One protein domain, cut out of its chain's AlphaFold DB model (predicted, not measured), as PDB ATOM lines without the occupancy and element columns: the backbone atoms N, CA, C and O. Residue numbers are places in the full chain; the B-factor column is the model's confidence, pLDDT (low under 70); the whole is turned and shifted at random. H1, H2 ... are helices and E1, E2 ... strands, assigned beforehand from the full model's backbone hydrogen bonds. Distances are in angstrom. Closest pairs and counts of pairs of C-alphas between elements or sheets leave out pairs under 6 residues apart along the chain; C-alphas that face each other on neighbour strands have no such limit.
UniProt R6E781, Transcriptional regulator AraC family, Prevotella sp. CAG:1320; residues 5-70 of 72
ATOM      1  N   LEU A   5      32.750  30.465  -7.017       91.75
ATOM      2  CA  LEU A   5      31.505  29.945  -7.578       91.75
ATOM      3  C   LEU A   5      30.649  31.112  -8.079       91.75
ATOM      4  O   LEU A   5      30.231  31.958  -7.292       91.75
ATOM      5  N   LYS A   6      30.373  31.154  -9.383       93.81
ATOM      6  CA  LYS A   6      29.451  32.130  -9.976       93.81
ATOM      7  C   LYS A   6      28.032  31.576  -9.921       93.81
ATOM      8  O   LYS A   6      27.765  30.552 -10.543       93.81
ATOM      9  N   VAL A   7      27.147  32.247  -9.193       93.25
ATOM     10  CA  VAL A   7      25.748  31.839  -9.021       93.25
ATOM     11  C   VAL A   7      24.873  32.851  -9.749       93.25
ATOM     12  O   VAL A   7      24.597  33.928  -9.223       93.25
ATOM     13  N   LYS A   8      24.490  32.522 -10.987       94.25
ATOM     14  CA  LYS A   8      23.706  33.410 -11.862       94.25
ATOM     15  C   LYS A   8      22.210  33.170 -11.755       94.25
ATOM     16  O   LYS A   8      21.406  34.052 -12.024       94.25
ATOM     17  N   SER A   9      21.846  31.959 -11.369       93.06
ATOM     18  CA  SER A   9      20.478  31.528 -11.145       93.06
ATOM     19  C   SER A   9      20.407  30.676  -9.884       93.06
ATOM     20  O   SER A   9      21.396  30.069  -9.467       93.06
ATOM     21  N   VAL A  10      19.215  30.581  -9.296       90.75
ATOM     22  CA  VAL A  10      18.978  29.710  -8.135       90.75
ATOM     23  C   VAL A  10      19.334  28.244  -8.436       90.75
ATOM     24  O   VAL A  10      19.877  27.551  -7.579       90.75
ATOM     25  N   GLY A  11      19.147  27.805  -9.686       91.75
ATOM     26  CA  GLY A  11      19.471  26.450 -10.134       91.75
ATOM     27  C   GLY A  11      20.971  26.142 -10.216       91.75
ATOM     28  O   GLY A  11      21.358  24.979 -10.097       91.75
ATOM     29  N   ASP A  12      21.839  27.148 -10.375       92.31
ATOM     30  CA  ASP A  12      23.296  26.931 -10.344       92.31
ATOM     31  C   ASP A  12      23.746  26.459  -8.959       92.31
ATOM     32  O   ASP A  12      24.598  25.578  -8.831       92.31
ATOM     33  N   TYR A  13      23.126  27.015  -7.917       90.88
ATOM     34  CA  TYR A  13      23.418  26.662  -6.534       90.88
ATOM     35  C   TYR A  13      22.856  25.284  -6.164       90.88
ATOM     36  O   TYR A  13      23.546  24.482  -5.540       90.88
ATOM     37  N   GLU A  14      21.650  24.954  -6.637       90.81
ATOM     38  CA  GLU A  14      21.060  23.615  -6.484       90.81
ATOM     39  C   GLU A  14      21.952  22.532  -7.078       90.81
ATOM     40  O   GLU A  14      22.250  21.539  -6.420       90.81
ATOM     41  N   ARG A  15      22.441  22.751  -8.304       90.69
ATOM     42  CA  ARG A  15      23.356  21.824  -8.983       90.69
ATOM     43  C   ARG A  15      24.684  21.691  -8.254       90.69
ATOM     44  O   ARG A  15      25.235  20.595  -8.210       90.69
ATOM     45  N   TYR A  16      25.183  22.777  -7.668       90.25
ATOM     46  CA  TYR A  16      26.409  22.751  -6.877       90.25
ATOM     47  C   TYR A  16      26.289  21.844  -5.638       90.25
ATOM     48  O   TYR A  16      27.234  21.113  -5.328       90.25
ATOM     49  N   TYR A  17      25.126  21.832  -4.975       88.88
ATOM     50  CA  TYR A  17      24.841  20.939  -3.842       88.88
ATOM     51  C   TYR A  17      24.218  19.591  -4.235       88.88
ATOM     52  O   TYR A  17      24.124  18.703  -3.391       88.88
ATOM     53  N   GLY A  18      23.816  19.407  -5.495       88.12
ATOM     54  CA  GLY A  18      23.126  18.202  -5.963       88.12
ATOM     55  C   GLY A  18      21.672  18.094  -5.490       88.12
ATOM     56  O   GLY A  18      21.136  16.991  -5.407       88.12
ATOM     57  N   VAL A  19      21.029  19.219  -5.167       86.44
ATOM     58  CA  VAL A  19      19.643  19.271  -4.679       86.44
ATOM     59  C   VAL A  19      18.673  19.379  -5.857       86.44
ATOM     60  O   VAL A  19      18.966  19.999  -6.880       86.44
ATOM     61  N   LYS A  20      17.498  18.754  -5.732       84.12
ATOM     62  CA  LYS A  20      16.456  18.816  -6.761       84.12
ATOM     63  C   LYS A  20      15.730  20.160  -6.711       84.12
ATOM     64  O   LYS A  20      15.184  20.528  -5.674       84.12
ATOM     65  N   SER A  21      15.649  20.824  -7.862       82.81
ATOM     66  CA  SER A  21      14.886  22.061  -8.014       82.81
ATOM     67  C   SER A  21      13.400  21.847  -7.726       82.81
ATOM     68  O   SER A  21      12.779  20.940  -8.293       82.81
ATOM     69  N   ARG A  22      12.832  22.674  -6.841       81.50
ATOM     70  CA  ARG A  22      11.389  22.680  -6.524       81.50
ATOM     71  C   ARG A  22      10.644  23.805  -7.240       81.50
ATOM     72  O   ARG A  22       9.446  23.673  -7.464       81.50
ATOM     73  N   HIS A  23      11.332  24.891  -7.603       82.81
ATOM     74  CA  HIS A  23      10.729  26.057  -8.241       82.81
ATOM     75  C   HIS A  23      11.744  26.784  -9.145       82.81
ATOM     76  O   HIS A  23      12.895  26.945  -8.750       82.81
ATOM     77  N   PRO A  24      11.349  27.288 -10.331       84.38
ATOM     78  CA  PRO A  24      12.288  27.898 -11.282       84.38
ATOM     79  C   PRO A  24      12.946  29.200 -10.791       84.38
ATOM     80  O   PRO A  24      14.013  29.560 -11.279       84.38
ATOM     81  N   LEU A  25      12.313  29.915  -9.854       86.75
ATOM     82  CA  LEU A  25      12.779  31.222  -9.357       86.75
ATOM     83  C   LEU A  25      13.240  31.211  -7.894       86.75
ATOM     84  O   LEU A  25      13.746  32.217  -7.409       86.75
ATOM     85  N   VAL A  26      13.045  30.100  -7.181       85.69
ATOM     86  CA  VAL A  26      13.356  29.994  -5.751       85.69
ATOM     87  C   VAL A  26      14.009  28.651  -5.493       85.69
ATOM     88  O   VAL A  26      13.455  27.618  -5.861       85.69
ATOM     89  N   SER A  27      15.147  28.677  -4.809       88.69
ATOM     90  CA  SER A  27      15.794  27.476  -4.298       88.69
ATOM     91  C   SER A  27      15.854  27.507  -2.779       88.69
ATOM     92  O   SER A  27      16.090  28.558  -2.182       88.69
ATOM     93  N   VAL A  28      15.658  26.340  -2.171       87.62
ATOM     94  CA  VAL A  28      15.793  26.126  -0.734       87.62
ATOM     95  C   VAL A  28      16.783  24.990  -0.530       87.62
ATOM     96  O   VAL A  28      16.559  23.877  -1.007       87.62
ATOM     97  N   ILE A  29      17.874  25.283   0.173       88.50
ATOM     98  CA  ILE A  29      18.902  24.308   0.531       88.50
ATOM     99  C   ILE A  29      18.796  24.051   2.031       88.50
ATOM    100  O   ILE A  29      19.056  24.944   2.835       88.50
ATOM    101  N   ASP A  30      18.412  22.831   2.398       87.25
ATOM    102  CA  ASP A  30      18.397  22.398   3.792       87.25
ATOM    103  C   ASP A  30      19.799  21.951   4.221       87.25
ATOM    104  O   ASP A  30      20.212  20.816   3.975       87.25
ATOM    105  N   TYR A  31      20.520  22.862   4.875       86.81
ATOM    106  CA  TYR A  31      21.871  22.635   5.385       86.81
ATOM    107  C   TYR A  31      21.972  21.558   6.475       86.81
ATOM    108  O   TYR A  31      23.077  21.078   6.716       86.81
ATOM    109  N   ALA A  32      20.868  21.164   7.122       86.00
ATOM    110  CA  ALA A  32      20.875  20.060   8.081       86.00
ATOM    111  C   ALA A  32      20.866  18.696   7.375       86.00
ATOM    112  O   ALA A  32      21.509  17.754   7.840       86.00
ATOM    113  N   ALA A  33      20.184  18.601   6.230       85.81
ATOM    114  CA  ALA A  33      20.114  17.384   5.423       85.81
ATOM    115  C   ALA A  33      21.327  17.184   4.495       85.81
ATOM    116  O   ALA A  33      21.565  16.063   4.038       85.81
ATOM    117  N   ILE A  34      22.103  18.237   4.205       84.81
ATOM    118  CA  ILE A  34      23.306  18.139   3.367       84.81
ATOM    119  C   ILE A  34      24.594  18.080   4.198       84.81
ATOM    120  O   ILE A  34      24.913  18.969   4.983       84.81
ATOM    121  N   SER A  35      25.398  17.044   3.964       79.50
ATOM    122  CA  SER A  35      26.737  16.911   4.539       79.50
ATOM    123  C   SER A  35      27.713  16.338   3.504       79.50
ATOM    124  O   SER A  35      27.347  15.404   2.787       79.50
ATOM    125  N   PRO A  36      28.951  16.858   3.400       82.62
ATOM    126  CA  PRO A  36      29.488  18.021   4.110       82.62
ATOM    127  C   PRO A  36      29.069  19.357   3.470       82.62
ATOM    128  O   PRO A  36      28.960  19.472   2.247       82.62
ATOM    129  N   ILE A  37      28.913  20.400   4.296       84.38
ATOM    130  CA  ILE A  37      28.746  21.775   3.806       84.38
ATOM    131  C   ILE A  37      30.057  22.204   3.146       84.38
ATOM    132  O   ILE A  37      31.097  22.312   3.796       84.38
ATOM    133  N   ARG A  38      30.014  22.425   1.832       84.56
ATOM    134  CA  ARG A  38      31.194  22.803   1.054       84.56
ATOM    135  C   ARG A  38      31.560  24.262   1.346       84.56
ATOM    136  O   ARG A  38      30.709  25.128   1.135       84.56
ATOM    137  N   PRO A  39      32.795  24.564   1.781       81.94
ATOM    138  CA  PRO A  39      33.258  25.939   1.839       81.94
ATOM    139  C   PRO A  39      33.432  26.463   0.411       81.94
ATOM    140  O   PRO A  39      34.155  25.877  -0.397       81.94
ATOM    141  N   SER A  40      32.770  27.570   0.095       84.69
ATOM    142  CA  SER A  40      32.889  28.233  -1.200       84.69
ATOM    143  C   SER A  40      32.963  29.743  -1.032       84.69
ATOM    144  O   SER A  40      32.370  30.312  -0.121       84.69
ATOM    145  N   VAL A  41      33.691  30.390  -1.939       89.00
ATOM    146  CA  VAL A  41      33.579  31.833  -2.158       89.00
ATOM    147  C   VAL A  41      32.599  32.014  -3.303       89.00
ATOM    148  O   VAL A  41      32.814  31.471  -4.387       89.00
ATOM    149  N   ASN A  42      31.516  32.742  -3.067       89.38
ATOM    150  CA  ASN A  42      30.400  32.833  -3.997       89.38
ATOM    151  C   ASN A  42      30.266  34.256  -4.528       89.38
ATOM    152  O   ASN A  42      30.256  35.212  -3.758       89.38
ATOM    153  N   ASN A  43      30.131  34.382  -5.843       93.19
ATOM    154  CA  ASN A  43      29.711  35.610  -6.497       93.19
ATOM    155  C   ASN A  43      28.251  35.437  -6.925       93.19
ATOM    156  O   ASN A  43      27.977  34.733  -7.903       93.19
ATOM    157  N   TYR A  44      27.337  36.010  -6.143       92.00
ATOM    158  CA  TYR A  44      25.901  35.891  -6.365       92.00
ATOM    159  C   TYR A  44      25.393  37.045  -7.233       92.00
ATOM    160  O   TYR A  44      25.474  38.205  -6.843       92.00
ATOM    161  N   GLU A  45      24.806  36.710  -8.381       93.44
ATOM    162  CA  GLU A  45      23.960  37.626  -9.167       93.44
ATOM    163  C   GLU A  45      22.469  37.462  -8.784       93.44
ATOM    164  O   GLU A  45      21.578  38.025  -9.414       93.44
ATOM    165  N   VAL A  46      22.203  36.686  -7.725       91.00
ATOM    166  CA  VAL A  46      20.893  36.426  -7.109       91.00
ATOM    167  C   VAL A  46      20.932  36.777  -5.618       91.00
ATOM    168  O   VAL A  46      22.002  36.882  -5.025       91.00
ATOM    169  N   TYR A  47      19.774  36.910  -4.974       88.94
ATOM    170  CA  TYR A  47      19.722  37.090  -3.521       88.94
ATOM    171  C   TYR A  47      19.866  35.747  -2.794       88.94
ATOM    172  O   TYR A  47      19.092  34.823  -3.032       88.94
ATOM    173  N   GLY A  48      20.849  35.653  -1.894       88.69
ATOM    174  CA  GLY A  48      21.036  34.518  -0.990       88.69
ATOM    175  C   GLY A  48      20.616  34.883   0.431       88.69
ATOM    176  O   GLY A  48      21.140  35.836   1.003       88.69
ATOM    177  N   LEU A  49      19.683  34.123   1.001       88.00
ATOM    178  CA  LEU A  49      19.252  34.265   2.391       88.00
ATOM    179  C   LEU A  49      19.721  33.045   3.180       88.00
ATOM    180  O   LEU A  49      19.459  31.910   2.787       88.00
ATOM    181  N   PHE A  50      20.401  33.286   4.298       86.94
ATOM    182  CA  PHE A  50      20.878  32.241   5.197       86.94
ATOM    183  C   PHE A  50      20.139  32.372   6.520       86.94
ATOM    184  O   PHE A  50      20.330  33.338   7.257       86.94
ATOM    185  N   LEU A  51      19.268  31.408   6.791       84.19
ATOM    186  CA  LEU A  51      18.476  31.363   8.009       84.19
ATOM    187  C   LEU A  51      19.076  30.327   8.952       84.19
ATOM    188  O   LEU A  51      19.414  29.216   8.551       84.19
ATOM    189  N   HIS A  52      19.219  30.705  10.218       82.81
ATOM    190  CA  HIS A  52      19.590  29.763  11.262       82.81
ATOM    191  C   HIS A  52      18.364  28.931  11.647       82.81
ATOM    192  O   HIS A  52      17.266  29.474  11.719       82.81
ATOM    193  N   ASN A  53      18.547  27.664  12.027       76.69
ATOM    194  CA  ASN A  53      17.459  26.771  12.466       76.69
ATOM    195  C   ASN A  53      16.664  27.255  13.704       76.69
ATOM    196  O   ASN A  53      15.691  26.631  14.102       76.69
ATOM    197  N   ARG A  54      17.084  28.363  14.331       71.81
ATOM    198  CA  ARG A  54      16.394  28.997  15.466       71.81
ATOM    199  C   ARG A  54      15.434  30.100  15.022       71.81
ATOM    200  O   ARG A  54      14.730  30.660  15.855       71.81
ATOM    201  N   LEU A  55      15.446  30.449  13.737       66.62
ATOM    202  CA  LEU A  55      14.574  31.449  13.146       66.62
ATOM    203  C   LEU A  55      13.446  30.727  12.416       66.62
ATOM    204  O   LEU A  55      13.630  30.234  11.306       66.62
ATOM    205  N   SER A  56      12.273  30.690  13.039       63.47
ATOM    206  CA  SER A  56      11.033  30.392  12.330       63.47
ATOM    207  C   SER A  56      10.655  31.636  11.533       63.47
ATOM    208  O   SER A  56      10.243  32.643  12.106       63.47
ATOM    209  N   ALA A  57      10.853  31.591  10.219       65.56
ATOM    210  CA  ALA A  57      10.460  32.661   9.317       65.56
ATOM    211  C   ALA A  57       9.542  32.088   8.241       65.56
ATOM    212  O   ALA A  57       9.907  31.123   7.572       65.56
ATOM    213  N   ASP A  58       8.373  32.701   8.076       68.19
ATOM    214  CA  ASP A  58       7.520  32.459   6.919       68.19
ATOM    215  C   ASP A  58       7.977  33.407   5.814       68.19
ATOM    216  O   ASP A  58       7.761  34.622   5.889       68.19
ATOM    217  N   LEU A  59       8.716  32.878   4.837       71.69
ATOM    218  CA  LEU A  59       9.182  33.693   3.724       71.69
ATOM    219  C   LEU A  59       8.204  33.570   2.564       71.69
ATOM    220  O   LEU A  59       8.089  32.515   1.945       71.69
ATOM    221  N   THR A  60       7.529  34.670   2.257       69.50
ATOM    222  CA  THR A  60       6.642  34.773   1.103       69.50
ATOM    223  C   THR A  60       7.418  35.327  -0.090       69.50
ATOM    224  O   THR A  60       7.937  36.443  -0.033       69.50
ATOM    225  N   TYR A  61       7.495  34.572  -1.188       71.31
ATOM    226  CA  TYR A  61       8.099  35.042  -2.442       71.31
ATOM    227  C   TYR A  61       7.060  35.167  -3.568       71.31
ATOM    228  O   TYR A  61       6.245  34.265  -3.777       71.31
ATOM    229  N   GLY A  62       7.129  36.269  -4.325       66.75
ATOM    230  CA  GLY A  62       6.265  36.555  -5.477       66.75
ATOM    231  C   GLY A  62       4.861  37.068  -5.125       66.75
ATOM    232  O   GLY A  62       4.478  37.170  -3.962       66.75
ATOM    233  N   TRP A  63       4.076  37.395  -6.156       56.72
ATOM    234  CA  TRP A  63       2.674  37.801  -6.012       56.72
ATOM    235  C   TRP A  63       1.788  36.553  -6.127       56.72
ATOM    236  O   TRP A  63       1.541  36.060  -7.223       56.72
ATOM    237  N   GLY A  64       1.409  35.976  -4.986       60.59
ATOM    238  CA  GLY A  64       0.672  34.703  -4.913       60.59
ATOM    239  C   GLY A  64       1.094  33.795  -3.755       60.59
ATOM    240  O   GLY A  64       0.377  32.858  -3.433       60.59
ATOM    241  N   GLY A  65       2.215  34.111  -3.100       53.47
ATOM    242  CA  GLY A  65       2.605  33.546  -1.814       53.47
ATOM    243  C   GLY A  65       3.006  32.078  -1.844       53.47
ATOM    244  O   GLY A  65       2.296  31.218  -1.336       53.47
ATOM    245  N   MET A  66       4.196  31.788  -2.375       50.38
ATOM    246  CA  MET A  66       4.889  30.560  -1.991       50.38
ATOM    247  C   MET A  66       5.478  30.781  -0.594       50.38
ATOM    248  O   MET A  66       6.437  31.540  -0.456       50.38
ATOM    249  N   THR A  67       4.886  30.147   0.415       57.09
ATOM    250  CA  THR A  67       5.412  30.118   1.784       57.09
ATOM    251  C   THR A  67       6.549  29.107   1.865       57.09
ATOM    252  O   THR A  67       6.367  27.911   1.623       57.09
ATOM    253  N   ILE A  68       7.741  29.592   2.197       59.53
ATOM    254  CA  ILE A  68       8.878  28.745   2.542       59.53
ATOM    255  C   ILE A  68       8.838  28.545   4.053       59.53
ATOM    256  O   ILE A  68       9.231  29.433   4.805       59.53
ATOM    257  N   VAL A  69       8.352  27.381   4.484       54.78
ATOM    258  CA  VAL A  69       8.427  26.951   5.883       54.78
ATOM    259  C   VAL A  69       9.782  26.295   6.125       54.78
ATOM    260  O   VAL A  69      10.105  25.269   5.523       54.78
ATOM    261  N   ALA A  70      10.585  26.893   7.002       51.19
ATOM    262  CA  ALA A  70      11.719  26.216   7.617       51.19
ATOM    263  C   ALA A  70      11.188  25.410   8.815       51.19
ATOM    264  O   ALA A  70      11.076  25.940   9.921       51.19
TER     265      ALA A  70
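This is residues 5 to 70 of the 72 residues of the protein "Transcriptional regulator AraC family" of Prevotella sp. CAG:1320 (UniProt R6E781). Little regular structure: mostly loops, with parallel strands E1 and E2 and short helix H1 at one end and the antiparallel hairpin of E3 and E4 at the other. The 66 printed residues run E1, H1, E2, E3, E4, class mixed, with 23 in named elements. The whole is compact, with a radius of gyration of the C-alphas of 12.2 A, spanning 31 by 26 by 19 A.

E1, residues 5 to 7, and E2, residues 41 to 44, are parallel at 20 degrees; N 5 and O 41 are 2.8 A apart, within hydrogen-bond range. With H1, residues 10 to 17, they form a strand-helix-strand unit, parallel neighbours with a helix between, its crossover right-handed. The closest C-alphas of E1 and H1, Val 7 and Tyr 13, are 6.2 A apart. In H1 every O i to N i+4 pair is within range. E3, residues 58 to 61, and E4, residues 66 to 69, form a hairpin, antiparallel at 152 degrees, with N 68 and O 59 at 3.0 A. H1 is apart from both.

E1 begins at C-alpha 5 (31.505, 29.945, -7.578); H1 measures 11.4 A; E4 ends at C-alpha 69 (8.427, 26.951, 5.883).

Links H1 to E2 and E2 to E3 are long. The printed part has no cut. Residues 55 to 58, 60 and 62 to 70 have pLDDT under 70.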